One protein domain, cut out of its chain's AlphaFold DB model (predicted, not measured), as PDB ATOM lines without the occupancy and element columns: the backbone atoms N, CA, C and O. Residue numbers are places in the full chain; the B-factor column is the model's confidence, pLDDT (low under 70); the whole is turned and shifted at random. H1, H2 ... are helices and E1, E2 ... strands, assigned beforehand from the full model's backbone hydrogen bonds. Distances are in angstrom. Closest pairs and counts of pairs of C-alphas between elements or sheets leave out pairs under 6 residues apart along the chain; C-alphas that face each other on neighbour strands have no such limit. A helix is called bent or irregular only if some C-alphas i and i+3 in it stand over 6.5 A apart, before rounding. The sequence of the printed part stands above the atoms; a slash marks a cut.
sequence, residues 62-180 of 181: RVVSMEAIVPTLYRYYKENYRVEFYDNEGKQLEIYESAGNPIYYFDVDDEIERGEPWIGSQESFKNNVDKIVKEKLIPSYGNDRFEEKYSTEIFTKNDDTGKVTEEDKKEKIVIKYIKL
ATOM      1  N   ARG A  62      34.963  28.428   2.256       82.44
ATOM      2  CA  ARG A  62      35.876  27.278   2.296       82.44
ATOM      3  C   ARG A  62      35.110  26.038   2.731       82.44
ATOM      4  O   ARG A  62      34.384  26.069   3.714       82.44
ATOM      5  N   VAL A  63      35.344  24.919   2.048       85.06
ATOM      6  CA  VAL A  63      34.871  23.619   2.531       85.06
ATOM      7  C   VAL A  63      35.780  23.132   3.658       85.06
ATOM      8  O   VAL A  63      36.989  22.961   3.465       85.06
ATOM      9  N   VAL A  64      35.199  22.916   4.832       88.19
ATOM     10  CA  VAL A  64      35.865  22.470   6.054       88.19
ATOM     11  C   VAL A  64      35.180  21.223   6.613       88.19
ATOM     12  O   VAL A  64      33.984  21.016   6.426       88.19
ATOM     13  N   SER A  65      35.954  20.379   7.284       87.62
ATOM     14  CA  SER A  65      35.440  19.239   8.050       87.62
ATOM     15  C   SER A  65      35.383  19.589   9.536       87.62
ATOM     16  O   SER A  65      35.966  20.593   9.962       87.62
ATOM     17  N   MET A  66      34.737  18.744  10.339       86.00
ATOM     18  CA  MET A  66      34.585  18.957  11.781       86.00
ATOM     19  C   MET A  66      35.927  19.202  12.503       86.00
ATOM     20  O   MET A  66      36.003  20.045  13.395       86.00
ATOM     21  N   GLU A  67      37.021  18.563  12.079       83.50
ATOM     22  CA  GLU A  67      38.356  18.733  12.674       83.50
ATOM     23  C   GLU A  67      38.907  20.156  12.532       83.50
ATOM     24  O   GLU A  67      39.691  20.601  13.367       83.50
ATOM     25  N   ALA A  68      38.506  20.876  11.482       86.06
ATOM     26  CA  ALA A  68      38.888  22.270  11.276       86.06
ATOM     27  C   ALA A  68      37.998  23.240  12.071       86.06
ATOM     28  O   ALA A  68      38.458  24.323  12.429       86.06
ATOM     29  N   ILE A  69      36.763  22.836  12.390       87.94
ATOM     30  CA  ILE A  69      35.796  23.631  13.161       87.94
ATOM     31  C   ILE A  69      36.124  23.594  14.659       87.94
ATOM     32  O   ILE A  69      36.046  24.615  15.343       87.94
ATOM     33  N   VAL A  70      36.552  22.439  15.180       87.56
ATOM     34  CA  VAL A  70      36.852  22.249  16.611       87.56
ATOM     35  C   VAL A  70      37.822  23.309  17.170       87.56
ATOM     36  O   VAL A  70      37.496  23.916  18.189       87.56
ATOM     37  N   PRO A  71      38.974  23.623  16.537       88.19
ATOM     38  CA  PRO A  71      39.857  24.690  17.009       88.19
ATOM     39  C   PRO A  71      39.191  26.070  17.084       88.19
ATOM     40  O   PRO A  71      39.530  26.850  17.972       88.19
ATOM     41  N   THR A  72      38.261  26.379  16.177       86.56
ATOM     42  CA  THR A  72      37.494  27.635  16.181       86.56
ATOM     43  C   THR A  72      36.522  27.672  17.361       86.56
ATOM     44  O   THR A  72      36.485  28.664  18.090       86.56
ATOM     45  N   LEU A  73      35.844  26.555  17.649       87.12
ATOM     46  CA  LEU A  73      35.003  26.404  18.844       87.12
ATOM     47  C   LEU A  73      35.786  26.514  20.156       87.12
ATOM     48  O   LEU A  73      35.213  26.858  21.176       87.12
ATOM     49  N   TYR A  74      37.093  26.256  20.173       86.25
ATOM     50  CA  TYR A  74      37.916  26.504  21.363       86.25
ATOM     51  C   TYR A  74      38.358  27.963  21.510       86.25
ATOM     52  O   TYR A  74      38.819  28.349  22.583       86.25
ATOM     53  N   ARG A  75      38.252  28.779  20.454       84.81
ATOM     54  CA  ARG A  75      38.658  30.191  20.472       84.81
ATOM     55  C   ARG A  75      37.496  31.169  20.592       84.81
ATOM     56  O   ARG A  75      37.759  32.303  20.985       84.81
ATOM     57  N   TYR A  76      36.247  30.748  20.350       84.38
ATOM     58  CA  TYR A  76      35.081  31.650  20.371       84.38
ATOM     59  C   TYR A  76      35.007  32.501  21.647       84.38
ATOM     60  O   TYR A  76      34.733  33.695  21.567       84.38
ATOM     61  N   TYR A  77      35.354  31.921  22.805       78.81
ATOM     62  CA  TYR A  77      35.284  32.631  24.076       78.81
ATOM     63  C   TYR A  77      36.381  33.686  24.273       78.81
ATOM     64  O   TYR A  77      36.222  34.595  25.083       78.81
ATOM     65  N   LYS A  78      37.511  33.560  23.566       79.94
ATOM     66  CA  LYS A  78      38.616  34.531  23.616       79.94
ATOM     67  C   LYS A  78      38.447  35.633  22.588       79.94
ATOM     68  O   LYS A  78      38.754  36.782  22.874       79.94
ATOM     69  N   GLU A  79      38.019  35.257  21.389       75.38
ATOM     70  CA  GLU A  79      37.974  36.154  20.235       75.38
ATOM     71  C   GLU A  79      36.592  36.817  20.065       75.38
ATOM     72  O   GLU A  79      36.424  37.672  19.204       75.38
ATOM     73  N   ASN A  80      35.634  36.478  20.940       75.56
ATOM     74  CA  ASN A  80      34.253  36.964  20.954       75.56
ATOM     75  C   ASN A  80      33.543  36.791  19.603       75.56
ATOM     76  O   ASN A  80      32.982  37.736  19.053       75.56
ATOM     77  N   TYR A  81      33.576  35.577  19.058       82.31
ATOM     78  CA  TYR A  81      32.874  35.236  17.818       82.31
ATOM     79  C   TYR A  81      31.558  34.528  18.110       82.31
ATOM     80  O   TYR A  81      31.450  33.801  19.100       82.31
ATOM     81  N   ARG A  82      30.576  34.715  17.224       84.81
ATOM     82  CA  ARG A  82      29.363  33.899  17.190       84.81
ATOM     83  C   ARG A  82      29.548  32.766  16.190       84.81
ATOM     84  O   ARG A  82      29.962  33.011  15.061       84.81
ATOM     85  N   VAL A  83      29.241  31.536  16.591       87.25
ATOM     86  CA  VAL A  83      29.337  30.365  15.705       87.25
ATOM     87  C   VAL A  83      27.968  29.734  15.517       87.25
ATOM     88  O   VAL A  83      27.324  29.375  16.499       87.25
ATOM     89  N   GLU A  84      27.552  29.558  14.263       89.88
ATOM     90  CA  GLU A  84      26.237  29.042  13.879       89.88
ATOM     91  C   GLU A  84      26.379  27.877  12.897       89.88
ATOM     92  O   GLU A  84      27.220  27.899  11.995       89.88
ATOM     93  N   PHE A  85      25.529  26.863  13.047       88.94
ATOM     94  CA  PHE A  85      25.486  25.712  12.149       88.94
ATOM     95  C   PHE A  85      24.151  25.683  11.413       88.94
ATOM     96  O   PHE A  85      23.100  25.857  12.023       88.94
ATOM     97  N   TYR A  86      24.189  25.416  10.114       87.94
ATOM     98  CA  TYR A  86      23.021  25.340   9.245       87.94
ATOM     99  C   TYR A  86      23.035  24.047   8.437       87.94
ATOM    100  O   TYR A  86      24.091  23.544   8.057       87.94
ATOM    101  N   ASP A  87      21.853  23.523   8.140       86.81
ATOM    102  CA  ASP A  87      21.673  22.478   7.142       86.81
ATOM    103  C   ASP A  87      21.691  23.071   5.722       86.81
ATOM    104  O   ASP A  87      21.520  24.277   5.527       86.81
ATOM    105  N   ASN A  88      21.806  22.209   4.713       83.00
ATOM    106  CA  ASN A  88      21.691  22.555   3.294       83.00
ATOM    107  C   ASN A  88      20.373  23.278   2.953       83.00
ATOM    108  O   ASN A  88      20.293  23.980   1.947       83.00
ATOM    109  N   GLU A  89      19.331  23.079   3.763       80.44
ATOM    110  CA  GLU A  89      18.009  23.695   3.603       80.44
ATOM    111  C   GLU A  89      17.895  25.064   4.299       80.44
ATOM    112  O   GLU A  89      16.830  25.676   4.294       80.44
ATOM    113  N   GLY A  90      18.978  25.558   4.913       78.00
ATOM    114  CA  GLY A  90      19.000  26.827   5.647       78.00
ATOM    115  C   GLY A  90      18.391  26.750   7.050       78.00
ATOM    116  O   GLY A  90      18.218  27.775   7.705       78.00
ATOM    117  N   LYS A  91      18.075  25.545   7.538       85.75
ATOM    118  CA  LYS A  91      17.607  25.324   8.911       85.75
ATOM    119  C   LYS A  91      18.789  25.312   9.877       85.75
ATOM    120  O   LYS A  91      19.746  24.577   9.651       85.75
ATOM    121  N   GLN A  92      18.710  26.076  10.965       86.12
ATOM    122  CA  GLN A  92      19.756  26.083  11.987       86.12
ATOM    123  C   GLN A  92      19.807  24.734  12.723       86.12
ATOM    124  O   GLN A  92      18.774  24.163  13.087       86.12
ATOM    125  N   LEU A  93      21.015  24.211  12.905       85.44
ATOM    126  CA  LEU A  93      21.278  22.934  13.552       85.44
ATOM    127  C   LEU A  93      21.452  23.143  15.052       85.44
ATOM    128  O   LEU A  93      22.142  24.055  15.501       85.44
ATOM    129  N   GLU A  94      20.809  22.284  15.834       84.75
ATOM    130  CA  GLU A  94      20.897  22.348  17.285       84.75
ATOM    131  C   GLU A  94      22.280  21.889  17.756       84.75
ATOM    132  O   GLU A  94      22.742  20.797  17.414       84.75
ATOM    133  N   ILE A  95      22.922  22.716  18.576       84.69
ATOM    134  CA  ILE A  95      24.285  22.498  19.054       84.69
ATOM    135  C   ILE A  95      24.266  21.832  20.424       84.69
ATOM    136  O   ILE A  95      24.927  20.819  20.626       84.69
ATOM    137  N   TYR A  96      23.496  22.373  21.364       83.50
ATOM    138  CA  TYR A  96      23.367  21.869  22.730       83.50
ATOM    139  C   TYR A  96      22.026  22.320  23.320       83.50
ATOM    140  O   TYR A  96      21.330  23.130  22.720       83.50
ATOM    141  N   GLU A  97      21.643  21.758  24.458       83.00
ATOM    142  CA  GLU A  97      20.425  22.137  25.171       83.00
ATOM    143  C   GLU A  97      20.820  22.865  26.457       83.00
ATOM    144  O   GLU A  97      21.669  22.371  27.205       83.00
ATOM    145  N   SER A  98      20.224  24.030  26.715       79.69
ATOM    146  CA  SER A  98      20.355  24.736  27.990       79.69
ATOM    147  C   SER A  98      18.992  24.926  28.635       79.69
ATOM    148  O   SER A  98      18.063  25.444  28.016       79.69
ATOM    149  N   ALA A  99      18.870  24.481  29.888       78.06
ATOM    150  CA  ALA A  99      17.665  24.618  30.704       78.06
ATOM    151  C   ALA A  99      16.355  24.168  30.009       78.06
ATOM    152  O   ALA A  99      15.306  24.775  30.216       78.06
ATOM    153  N   GLY A 100      16.401  23.110  29.188       77.56
ATOM    154  CA  GLY A 100      15.229  22.610  28.458       77.56
ATOM    155  C   GLY A 100      15.014  23.230  27.074       77.56
ATOM    156  O   GLY A 100      14.064  22.859  26.387       77.56
ATOM    157  N   ASN A 101      15.855  24.188  26.667       82.38
ATOM    158  CA  ASN A 101      15.732  24.896  25.397       82.38
ATOM    159  C   ASN A 101      16.887  24.541  24.447       82.38
ATOM    160  O   ASN A 101      18.053  24.577  24.856       82.38
ATOM    161  N   PRO A 102      16.591  24.243  23.170       83.94
ATOM    162  CA  PRO A 102      17.617  24.011  22.168       83.94
ATOM    163  C   PRO A 102      18.368  25.312  21.865       83.94
ATOM    164  O   PRO A 102      17.765  26.344  21.567       83.94
ATOM    165  N   ILE A 103      19.695  25.249  21.919       86.75
ATOM    166  CA  ILE A 103      20.595  26.340  21.558       86.75
ATOM    167  C   ILE A 103      21.247  26.025  20.213       86.75
ATOM    168  O   ILE A 103      21.745  24.921  19.969       86.75
ATOM    169  N   TYR A 104      21.248  27.024  19.336       86.31
ATOM    170  CA  TYR A 104      21.633  26.886  17.932       86.31
ATOM    171  C   TYR A 104      22.914  27.647  17.560       86.31
ATOM    172  O   TYR A 104      23.350  27.607  16.408       86.31
ATOM    173  N   TYR A 105      23.511  28.362  18.513       86.19
ATOM    174  CA  TYR A 105      24.718  29.155  18.305       86.19
ATOM    175  C   TYR A 105      25.582  29.187  19.570       86.19
ATOM    176  O   TYR A 105      25.074  29.051  20.681       86.19
ATOM    177  N   PHE A 106      26.888  29.383  19.395       85.56
ATOM    178  CA  PHE A 106      27.803  29.719  20.488       85.56
ATOM    179  C   PHE A 106      28.020  31.222  20.514       85.56
ATOM    180  O   PHE A 106      28.432  31.789  19.501       85.56
ATOM    181  N   ASP A 107      27.755  31.858  21.648       85.75
ATOM    182  CA  ASP A 107      27.936  33.295  21.830       85.75
ATOM    183  C   ASP A 107      28.101  33.597  23.321       85.75
ATOM    184  O   ASP A 107      27.176  33.403  24.104       85.75
ATOM    185  N   VAL A 108      29.276  34.095  23.713       82.38
ATOM    186  CA  VAL A 108      29.572  34.381  25.123       82.38
ATOM    187  C   VAL A 108      28.665  35.456  25.713       82.38
ATOM    188  O   VAL A 108      28.303  35.339  26.879       82.38
ATOM    189  N   ASP A 109      28.310  36.498  24.954       81.00
ATOM    190  CA  ASP A 109      27.466  37.580  25.470       81.00
ATOM    191  C   ASP A 109      26.083  37.006  25.847       81.00
ATOM    192  O   ASP A 109      25.621  37.193  26.974       81.00
ATOM    193  N   ASP A 110      25.489  36.202  24.962       80.31
ATOM    194  CA  ASP A 110      24.177  35.590  25.200       80.31
ATOM    195  C   ASP A 110      24.238  34.463  26.252       80.31
ATOM    196  O   ASP A 110      23.287  34.252  27.004       80.31
ATOM    197  N   GLU A 111      25.345  33.717  26.337       83.12
ATOM    198  CA  GLU A 111      25.561  32.701  27.379       83.12
ATOM    199  C   GLU A 111      25.710  33.329  28.778       83.12
ATOM    200  O   GLU A 111      25.250  32.754  29.768       83.12
ATOM    201  N   ILE A 112      26.307  34.524  28.875       81.56
ATOM    202  CA  ILE A 112      26.342  35.307  30.118       81.56
ATOM    203  C   ILE A 112      24.926  35.744  30.502       81.56
ATOM    204  O   ILE A 112      24.544  35.602  31.663       81.56
ATOM    205  N   GLU A 113      24.141  36.245  29.545       80.50
ATOM    206  CA  GLU A 113      22.767  36.703  29.788       80.50
ATOM    207  C   GLU A 113      21.837  35.553  30.208       80.50
ATOM    208  O   GLU A 113      20.999  35.728  31.094       80.50
ATOM    209  N   ARG A 114      22.039  34.348  29.661       79.81
ATOM    210  CA  ARG A 114      21.347  33.124  30.103       79.81
ATOM    211  C   ARG A 114      21.799  32.611  31.473       79.81
ATOM    212  O   ARG A 114      21.118  31.765  32.048       79.81
ATOM    213  N   GLY A 115      22.920  33.102  32.002       78.38
ATOM    214  CA  GLY A 115      23.474  32.645  33.275       78.38
ATOM    215  C   GLY A 115      24.007  31.213  33.214       78.38
ATOM    216  O   GLY A 115      23.810  30.439  34.152       78.38
ATOM    217  N   GLU A 116      24.655  30.841  32.108       81.81
ATOM    218  CA  GLU A 116      25.148  29.477  31.912       81.81
ATOM    219  C   GLU A 116      26.234  29.104  32.955       81.81
ATOM    220  O   GLU A 116      27.100  29.915  33.297       81.81
ATOM    221  N   PRO A 117      26.260  27.858  33.462       77.00
ATOM    222  CA  PRO A 117      27.119  27.468  34.587       77.00
ATOM    223  C   PRO A 117      28.621  27.384  34.261       77.00
ATOM    224  O   PRO A 117      29.441  27.268  35.173       77.00
ATOM    225  N   TRP A 118      29.012  27.419  32.983       80.19
ATOM    226  CA  TRP A 118      30.421  27.422  32.559       80.19
ATOM    227  C   TRP A 118      31.023  28.827  32.424       80.19
ATOM    228  O   TRP A 118      32.224  28.948  32.162       80.19
ATOM    229  N   ILE A 119      30.229  29.880  32.632       76.38
ATOM    230  CA  ILE A 119      30.695  31.266  32.613       76.38
ATOM    231  C   ILE A 119      31.612  31.522  33.819       76.38
ATOM    232  O   ILE A 119      31.249  31.273  34.964       76.38
ATOM    233  N   GLY A 120      32.818  32.042  33.563       68.81
ATOM    234  CA  GLY A 120      33.713  32.563  34.608       68.81
ATOM    235  C   GLY A 120      35.123  31.970  34.650       68.81
ATOM    236  O   GLY A 120      36.015  32.596  35.218       68.81
ATOM    237  N   SER A 121      35.382  30.819  34.017       78.38
ATOM    238  CA  SER A 121      36.745  30.281  33.905       78.38
ATOM    239  C   SER A 121      37.036  29.716  32.516       78.38
ATOM    240  O   SER A 121      36.188  29.072  31.899       78.38
ATOM    241  N   GLN A 122      38.262  29.928  32.020       78.69
ATOM    242  CA  GLN A 122      38.685  29.397  30.715       78.69
ATOM    243  C   GLN A 122      38.624  27.864  30.665       78.69
ATOM    244  O   GLN A 122      38.363  27.282  29.614       78.69
ATOM    245  N   GLU A 123      38.871  27.210  31.799       84.06
ATOM    246  CA  GLU A 123      38.820  25.756  31.917       84.06
ATOM    247  C   GLU A 123      37.380  25.239  31.815       84.06
ATOM    248  O   GLU A 123      37.128  24.279  31.092       84.06
ATOM    249  N   SER A 124      36.422  25.932  32.438       85.00
ATOM    250  CA  SER A 124      34.993  25.616  32.336       85.00
ATOM    251  C   SER A 124      34.491  25.715  30.894       85.00
ATOM    252  O   SER A 124      33.841  24.786  30.418       85.00
ATOM    253  N   PHE A 125      34.854  26.781  30.168       83.94
ATOM    254  CA  PHE A 125      34.537  26.915  28.740       83.94
ATOM    255  C   PHE A 125      35.124  25.770  27.919       83.94
ATOM    256  O   PHE A 125      34.421  25.153  27.121       83.94
ATOM    257  N   LYS A 126      36.404  25.454  28.137       85.75
ATOM    258  CA  LYS A 126      37.085  24.371  27.426       85.75
ATOM    259  C   LYS A 126      36.405  23.023  27.672       85.75
ATOM    260  O   LYS A 126      36.185  22.282  26.722       85.75
ATOM    261  N   ASN A 127      36.058  22.725  28.921       86.75
ATOM    262  CA  ASN A 127      35.397  21.477  29.295       86.75
ATOM    263  C   ASN A 127      33.978  21.388  28.717       86.75
ATOM    264  O   ASN A 127      33.575  20.319  28.265       86.75
ATOM    265  N   ASN A 128      33.238  22.502  28.678       86.81
ATOM    266  CA  ASN A 128      31.919  22.546  28.050       86.81
ATOM    267  C   ASN A 128      32.003  22.298  26.537       86.81
ATOM    268  O   ASN A 128      31.301  21.438  26.009       86.81
ATOM    269  N   VAL A 129      32.915  22.990  25.847       87.00
ATOM    270  CA  VAL A 129      33.152  22.778  24.413       87.00
ATOM    271  C   VAL A 129      33.567  21.335  24.143       87.00
ATOM    272  O   VAL A 129      33.024  20.712  23.237       87.00
ATOM    273  N   ASP A 130      34.473  20.768  24.945       88.62
ATOM    274  CA  ASP A 130      34.903  19.373  24.805       88.62
ATOM    275  C   ASP A 130      33.727  18.397  24.944       88.62
ATOM    276  O   ASP A 130      33.582  17.480  24.132       88.62
ATOM    277  N   LYS A 131      32.843  18.639  25.919       88.00
ATOM    278  CA  LYS A 131      31.624  17.854  26.120       88.00
ATOM    279  C   LYS A 131      30.697  17.938  24.906       88.00
ATOM    280  O   LYS A 131      30.330  16.905  24.356       88.00
ATOM    281  N   ILE A 132      30.371  19.144  24.442       87.38
ATOM    282  CA  ILE A 132      29.460  19.355  23.304       87.38
ATOM    283  C   ILE A 132      30.035  18.751  22.016       87.38
ATOM    284  O   ILE A 132      29.325  18.089  21.252       87.38
ATOM    285  N   VAL A 133      31.338  18.926  21.787       87.19
ATOM    286  CA  VAL A 133      32.032  18.366  20.627       87.19
ATOM    287  C   VAL A 133      31.967  16.839  20.642       87.19
ATOM    288  O   VAL A 133      31.621  16.244  19.623       87.19
ATOM    289  N   LYS A 134      32.256  16.194  21.776       87.12
ATOM    290  CA  LYS A 134      32.286  14.726  21.882       87.12
ATOM    291  C   LYS A 134      30.904  14.083  21.905       87.12
ATOM    292  O   LYS A 134      30.728  13.040  21.287       87.12
ATOM    293  N   GLU A 135      29.952  14.667  22.624       86.44
ATOM    294  CA  GLU A 135      28.638  14.054  22.852       86.44
ATOM    295  C   GLU A 135      27.649  14.332  21.717       86.44
ATOM    296  O   GLU A 135      26.779  13.502  21.461       86.44
ATOM    297  N   LYS A 136      27.779  15.469  21.018       85.31
ATOM    298  CA  LYS A 136      26.784  15.902  20.029       85.31
ATOM    299  C   LYS A 136      27.371  16.156  18.651       85.31
ATOM    300  O   LYS A 136      26.896  15.559  17.685       85.31
ATOM    301  N   LEU A 137      28.414  16.978  18.536       84.44
ATOM    302  CA  LEU A 137      28.883  17.417  17.217       84.44
ATOM    303  C   LEU A 137      29.635  16.323  16.442       84.44
ATOM    304  O   LEU A 137      29.335  16.109  15.274       84.44
ATOM    305  N   ILE A 138      30.566  15.592  17.065       85.25
ATOM    306  CA  ILE A 138      31.275  14.479  16.404       85.25
ATOM    307  C   ILE A 138      30.314  13.332  16.043       85.25
ATOM    308  O   ILE A 138      30.359  12.884  14.898       85.25
ATOM    309  N   PRO A 139      29.424  12.857  16.939       85.19
ATOM    310  CA  PRO A 139      28.491  11.785  16.593       85.19
ATOM    311  C   PRO A 139      27.493  12.172  15.498       85.19
ATOM    312  O   PRO A 139      27.164  11.336  14.661       85.19
ATOM    313  N   SER A 140      27.024  13.423  15.493       82.00
ATOM    314  CA  SER A 140      26.007  13.878  14.534       82.00
ATOM    315  C   SER A 140      26.606  14.306  13.196       82.00
ATOM    316  O   SER A 140      25.976  14.102  12.161       82.00
ATOM    317  N   TYR A 141      27.807  14.894  13.215       82.56
ATOM    318  CA  TYR A 141      28.369  15.626  12.077       82.56
ATOM    319  C   TYR A 141      29.847  15.333  11.788       82.56
ATOM    320  O   TYR A 141      30.448  15.982  10.937       82.56
ATOM    321  N   GLY A 142      30.471  14.368  12.469       80.19
ATOM    322  CA  GLY A 142      31.916  14.126  12.361       80.19
ATOM    323  C   GLY A 142      32.404  13.798  10.946       80.19
ATOM    324  O   GLY A 142      33.513  14.173  10.587       80.19
ATOM    325  N   ASN A 143      31.568  13.153  10.128       84.19
ATOM    326  CA  ASN A 143      31.890  12.826   8.733       84.19
ATOM    327  C   ASN A 143      31.370  13.862   7.725       84.19
ATOM    328  O   ASN A 143      31.615  13.722   6.524       84.19
ATOM    329  N   ASP A 144      30.635  14.871   8.189       86.69
ATOM    330  CA  ASP A 144      30.039  15.870   7.318       86.69
ATOM    331  C   ASP A 144      31.062  16.932   6.911       86.69
ATOM    332  O   ASP A 144      32.040  17.229   7.604       86.69
ATOM    333  N   ARG A 145      30.806  17.532   5.750       87.44
ATOM    334  CA  ARG A 145      31.543  18.695   5.267       87.44
ATOM    335  C   ARG A 145      30.664  19.925   5.367       87.44
ATOM    336  O   ARG A 145      29.471  19.853   5.098       87.44
ATOM    337  N   PHE A 146      31.279  21.047   5.698       88.31
ATOM    338  CA  PHE A 146      30.615  22.327   5.878       88.31
ATOM    339  C   PHE A 146      31.243  23.377   4.969       88.31
ATOM    340  O   PHE A 146      32.460  23.427   4.809       88.31
ATOM    341  N   GLU A 147      30.424  24.231   4.375       87.06
ATOM    342  CA  GLU A 147      30.851  25.501   3.805       87.06
ATOM    343  C   GLU A 147      30.964  26.519   4.952       87.06
ATOM    344  O   GLU A 147      29.963  26.889   5.562       87.06
ATOM    345  N   GLU A 148      32.188  26.934   5.275       84.81
ATOM    346  CA  GLU A 148      32.478  27.996   6.242       84.81
ATOM    347  C   GLU A 148      32.324  29.353   5.560       84.81
ATOM    348  O   GLU A 148      32.968  29.601   4.538       84.81
ATOM    349  N   LYS A 149      31.490  30.222   6.133       83.81
ATOM    350  CA  LYS A 149      31.330  31.622   5.736       83.81
ATOM    351  C   LYS A 149      31.538  32.513   6.946       83.81
ATOM    352  O   LYS A 149      30.977  32.270   8.009       83.81
ATOM    353  N   TYR A 150      32.309  33.568   6.750       79.75
ATOM    354  CA  TYR A 150      32.437  34.643   7.721       79.75
ATOM    355  C   TYR A 150      31.416  35.729   7.364       79.75
ATOM    356  O   TYR A 150      31.159  35.954   6.182       79.75
ATOM    357  N   SER A 151      30.840  36.385   8.361       71.88
ATOM    358  CA  SER A 151      30.117  37.651   8.238       71.88
ATOM    359  C   SER A 151      30.509  38.558   9.409       71.88
ATOM    360  O   SER A 151      30.942  38.086  10.462       71.88
ATOM    361  N   THR A 152      30.404  39.873   9.232       68.38
ATOM    362  CA  THR A 152      30.509  40.819  10.347       68.38
ATOM    363  C   THR A 152      29.139  41.426  10.553       68.38
ATOM    364  O   THR A 152      28.634  42.129   9.677       68.38
ATOM    365  N   GLU A 153      28.525  41.122  11.690       69.75
ATOM    366  CA  GLU A 153      27.160  41.526  11.995       69.75
ATOM    367  C   GLU A 153      27.166  42.455  13.209       69.75
ATOM    368  O   GLU A 153      27.917  42.272  14.170       69.75
ATOM    369  N   ILE A 154      26.359  43.510  13.130       63.41
ATOM    370  CA  ILE A 154      26.179  44.452  14.231       63.41
ATOM    371  C   ILE A 154      24.998  43.946  15.043       63.41
ATOM    372  O   ILE A 154      23.858  44.008  14.583       63.41
ATOM    373  N   PHE A 155      25.275  43.464  16.248       64.56
ATOM    374  CA  PHE A 155      24.242  43.072  17.193       64.56
ATOM    375  C   PHE A 155      23.880  44.287  18.042       64.56
ATOM    376  O   PHE A 155      24.742  44.904  18.672       64.56
ATOM    377  N   THR A 156      22.601  44.656  18.026       55.47
ATOM    378  CA  THR A 156      22.034  45.672  18.916       55.47
ATOM    379  C   THR A 156      21.456  44.981  20.137       55.47
ATOM    380  O   THR A 156      20.583  44.121  19.985       55.47
ATOM    381  N   LYS A 157      21.883  45.374  21.341       54.72
ATOM    382  CA  LYS A 157      21.135  45.012  22.549       54.72
ATOM    383  C   LYS A 157      19.773  45.700  22.500       54.72
ATOM    384  O   LYS A 157      19.692  46.914  22.326       54.72
ATOM    385  N   ASN A 158      18.702  44.918  22.593       44.56
ATOM    386  CA  ASN A 158      17.372  45.471  22.802       44.56
ATOM    387  C   ASN A 158      17.209  45.701  24.301       44.56
ATOM    388  O   ASN A 158      16.888  44.769  25.031       44.56
ATOM    389  N   ASP A 159      17.416  46.933  24.754       40.91
ATOM    390  CA  ASP A 159      16.854  47.343  26.034       40.91
ATOM    391  C   ASP A 159      15.328  47.405  25.881       40.91
ATOM    392  O   ASP A 159      14.806  48.024  24.945       40.91
ATOM    393  N   ASP A 160      14.601  46.804  26.828       49.75
ATOM    394  CA  ASP A 160      13.128  46.708  26.912       49.75
ATOM    395  C   ASP A 160      12.378  48.066  26.891       49.75
ATOM    396  O   ASP A 160      11.161  48.139  27.051       49.75
ATOM    397  N   THR A 161      13.083  49.178  26.672       46.06
ATOM    398  CA  THR A 161      12.542  50.536  26.541       46.06
ATOM    399  C   THR A 161      12.535  51.075  25.105       46.06
ATOM    400  O   THR A 161      12.100  52.207  24.883       46.06
ATOM    401  N   GLY A 162      12.958  50.288  24.108       47.00
ATOM    402  CA  GLY A 162      12.824  50.646  22.688       47.00
ATOM    403  C   GLY A 162      13.680  51.839  22.241       47.00
ATOM    404  O   GLY A 162      13.429  52.416  21.183       47.00
ATOM    405  N   LYS A 163      14.691  52.223  23.027       41.28
ATOM    406  CA  LYS A 163      15.728  53.177  22.626       41.28
ATOM    407  C   LYS A 163      17.042  52.427  22.459       41.28
ATOM    408  O   LYS A 163      17.679  52.086  23.441       41.28
ATOM    409  N   VAL A 164      17.422  52.191  21.207       46.91
ATOM    410  CA  VAL A 164      18.745  51.669  20.850       46.91
ATOM    411  C   VAL A 164      19.719  52.843  20.856       46.91
ATOM    412  O   VAL A 164      19.576  53.766  20.048       46.91
ATOM    413  N   THR A 165      20.681  52.843  21.773       45.59
ATOM    414  CA  THR A 165      21.767  53.830  21.820       45.59
ATOM    415  C   THR A 165      22.935  53.328  20.961       45.59
ATOM    416  O   THR A 165      23.141  52.126  20.828       45.59
ATOM    417  N   GLU A 166      23.721  54.216  20.340       48.12
ATOM    418  CA  GLU A 166      24.878  53.799  19.512       48.12
ATOM    419  C   GLU A 166      25.950  53.028  20.315       48.12
ATOM    420  O   GLU A 166      26.739  52.294  19.728       48.12
ATOM    421  N   GLU A 167      25.945  53.143  21.648       47.34
ATOM    422  CA  GLU A 167      26.805  52.380  22.569       47.34
ATOM    423  C   GLU A 167      26.402  50.895  22.697       47.34
ATOM    424  O   GLU A 167      27.227  50.069  23.087       47.34
ATOM    425  N   ASP A 168      25.178  50.531  22.299       51.12
ATOM    426  CA  ASP A 168      24.625  49.170  22.412       51.12
ATOM    427  C   ASP A 168      24.910  48.295  21.183       51.12
ATOM    428  O   ASP A 168      24.541  47.115  21.136       51.12
ATOM    429  N   LYS A 169      25.558  48.874  20.166       55.00
ATOM    430  CA  LYS A 169      25.965  48.195  18.936       55.00
ATOM    431  C   LYS A 169      27.323  47.542  19.140       55.00
ATOM    432  O   LYS A 169      28.358  48.203  19.067       55.00
ATOM    433  N   LYS A 170      27.333  46.226  19.340       64.25
ATOM    434  CA  LYS A 170      28.567  45.438  19.294       64.25
ATOM    435  C   LYS A 170      28.724  44.833  17.907       64.25
ATOM    436  O   LYS A 170      27.918  44.011  17.474       64.25
ATOM    437  N   GLU A 171      29.776  45.245  17.211       66.44
ATOM    438  CA  GLU A 171      30.219  44.562  16.001       66.44
ATOM    439  C   GLU A 171      30.827  43.213  16.396       66.44
ATOM    440  O   GLU A 171      31.748  43.151  17.216       66.44
ATOM    441  N   LYS A 172      30.285  42.127  15.845       73.69
ATOM    442  CA  LYS A 172      30.716  40.766  16.152       73.69
ATOM    443  C   LYS A 172      30.963  40.003  14.863       73.69
ATOM    444  O   LYS A 172      30.219  40.113  13.889       73.69
ATOM    445  N   ILE A 173      32.029  39.213  14.862       79.31
ATOM    446  CA  ILE A 173      32.300  38.292  13.762       79.31
ATOM    447  C   ILE A 173      31.408  37.066  13.957       79.31
ATOM    448  O   ILE A 173      31.421  36.438  15.019       79.31
ATOM    449  N   VAL A 174      30.640  36.743  12.923       82.12
ATOM    450  CA  VAL A 174      29.767  35.574  12.855       82.12
ATOM    451  C   VAL A 174      30.384  34.576  11.884       82.12
ATOM    452  O   VAL A 174      30.819  34.926  10.786       82.12
ATOM    453  N   ILE A 175      30.452  33.320  12.305       86.06
ATOM    454  CA  ILE A 175      30.973  32.214  11.512       86.06
ATOM    455  C   ILE A 175      29.825  31.236  11.284       86.06
ATOM    456  O   ILE A 175      29.345  30.604  12.227       86.06
ATOM    457  N   LYS A 176      29.384  31.121  10.031       89.00
ATOM    458  CA  LYS A 176      28.291  30.243   9.606       89.00
ATOM    459  C   LYS A 176      28.874  28.998   8.944       89.00
ATOM    460  O   LYS A 176      29.588  29.097   7.947       89.00
ATOM    461  N   TYR A 177      28.539  27.829   9.479       88.00
ATOM    462  CA  TYR A 177      28.889  26.525   8.919       88.00
ATOM    463  C   TYR A 177      27.662  25.893   8.273       88.00
ATOM    464  O   TYR A 177      26.762  25.428   8.969       88.00
ATOM    465  N   ILE A 178      27.619  25.853   6.943       87.81
ATOM    466  CA  ILE A 178      26.495  25.281   6.190       87.81
ATOM    467  C   ILE A 178      26.864  23.860   5.775       87.81
ATOM    468  O   ILE A 178      27.801  23.674   5.000       87.81
ATOM    469  N   LYS A 179      26.160  22.851   6.289       86.38
ATOM    470  CA  LYS A 179      26.367  21.448   5.913       86.38
ATOM    471  C   LYS A 179      26.225  21.309   4.399       86.38
ATOM    472  O   LYS A 179      25.316  21.894   3.828       86.38
ATOM    473  N   LEU A 180      27.118  20.547   3.776       83.06
ATOM    474  CA  LEU A 180      27.076  20.175   2.363       83.06
ATOM    475  C   LEU A 180      26.352  18.835   2.185       83.06
ATOM    476  O   LEU A 180      26.314  18.015   3.103       83.06
TER     477      LEU A 180
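This is residues 62 to 180 of the 181 residues of an uncharacterized protein of Clostridiales bacterium (UniProt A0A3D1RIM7). A strongly twisted sheet of four strands has as its backbone a long hairpin, E5 and E6, which runs on past the rest, and its loop, residues 157 to 168, lies at one end of the longest axis. Over one face H1 packs between the sheet and the long helix H4, while the small hairpin of E3 and E4 packs by E3 on H4. The printed part has 119 residues, with elements in the order E1 H1 H2 E2 E3 E4 H3 H4 E5 E6; the large sheet, order E1 E5 E6 E2, is mixed, as is the class, helices and strands. It is compact, with a radius of gyration of the C-alphas of 14.9 A, yet elongated, spanning 45 by 29 by 26 A.

E1, residues 62 to 65, begins at C-alpha 62 (35.876, 27.278, 2.296). H1 is residues 66 to 73, 10.3 A long, and H2 residues 76 to 79. E2 is residues 82 to 86, 13.3 A; E3 is 96 to 98, E4 is 101 to 103 and H3 is 108 to 113. H4, residues 122 to 141, is 25.4 A long and starts at C-alpha 122 (38.685, 29.397, 30.715); it has a kink of 35 degrees near residue 133 and is only just irregular, with C-alphas 135 and 138 7.0 A apart. E5, residues 145 to 156, is 31.7 A and bends by 59 degrees at residue 152. E6, residues 169 to 179, is 29.8 A and ends at C-alpha 179 (26.367, 21.448, 5.913).

E1 and E5 are antiparallel, with N 64 and O 146 2.8 A apart, within hydrogen-bond range. E5 and E6 form an antiparallel hairpin, with N 151 and O 174 at 2.8 A. E6 and E2 are parallel, with N 84 and O 175 at 2.9 A. E1, H1 H2 and E2 make a split strand-helix-strand unit, two strands of one sheet joined through helices, with E5 and E6 between them in the sheet; its crossover is right-handed. H1 is on the sheet at a height of 8.5 A, and H2 only grazes it. H1 touches H4 at a shallow tilt of 26 degrees, opposite ways; the closest C-alphas, of Leu 73 and Val 129, are 6.9 A apart. The closest C-alphas of E3 and H4, Tyr 96 and Ile 132, are 6.6 A apart. E3 and E4 form an antiparallel hairpin, with N 98 and O 101 at 2.9 A. H2 and H3 are close but not clearly touching, the closest C-alphas, of Tyr 77 and Val 108, being 6.1 A apart. In H3 every O i to N i+4 pair is within hydrogen-bond range, in H1 2 of 4 and in H4 14 of 16; H2 is too short for such a pair.

The two C-alphas farthest apart, of Asn 143 and Thr 161, are 46.0 A apart. The printed part has no cut, and the one long link joins E5 to E6. The mean pLDDT of the printed part is 78.6; residue 120 and residues 152 to 171 are under 70.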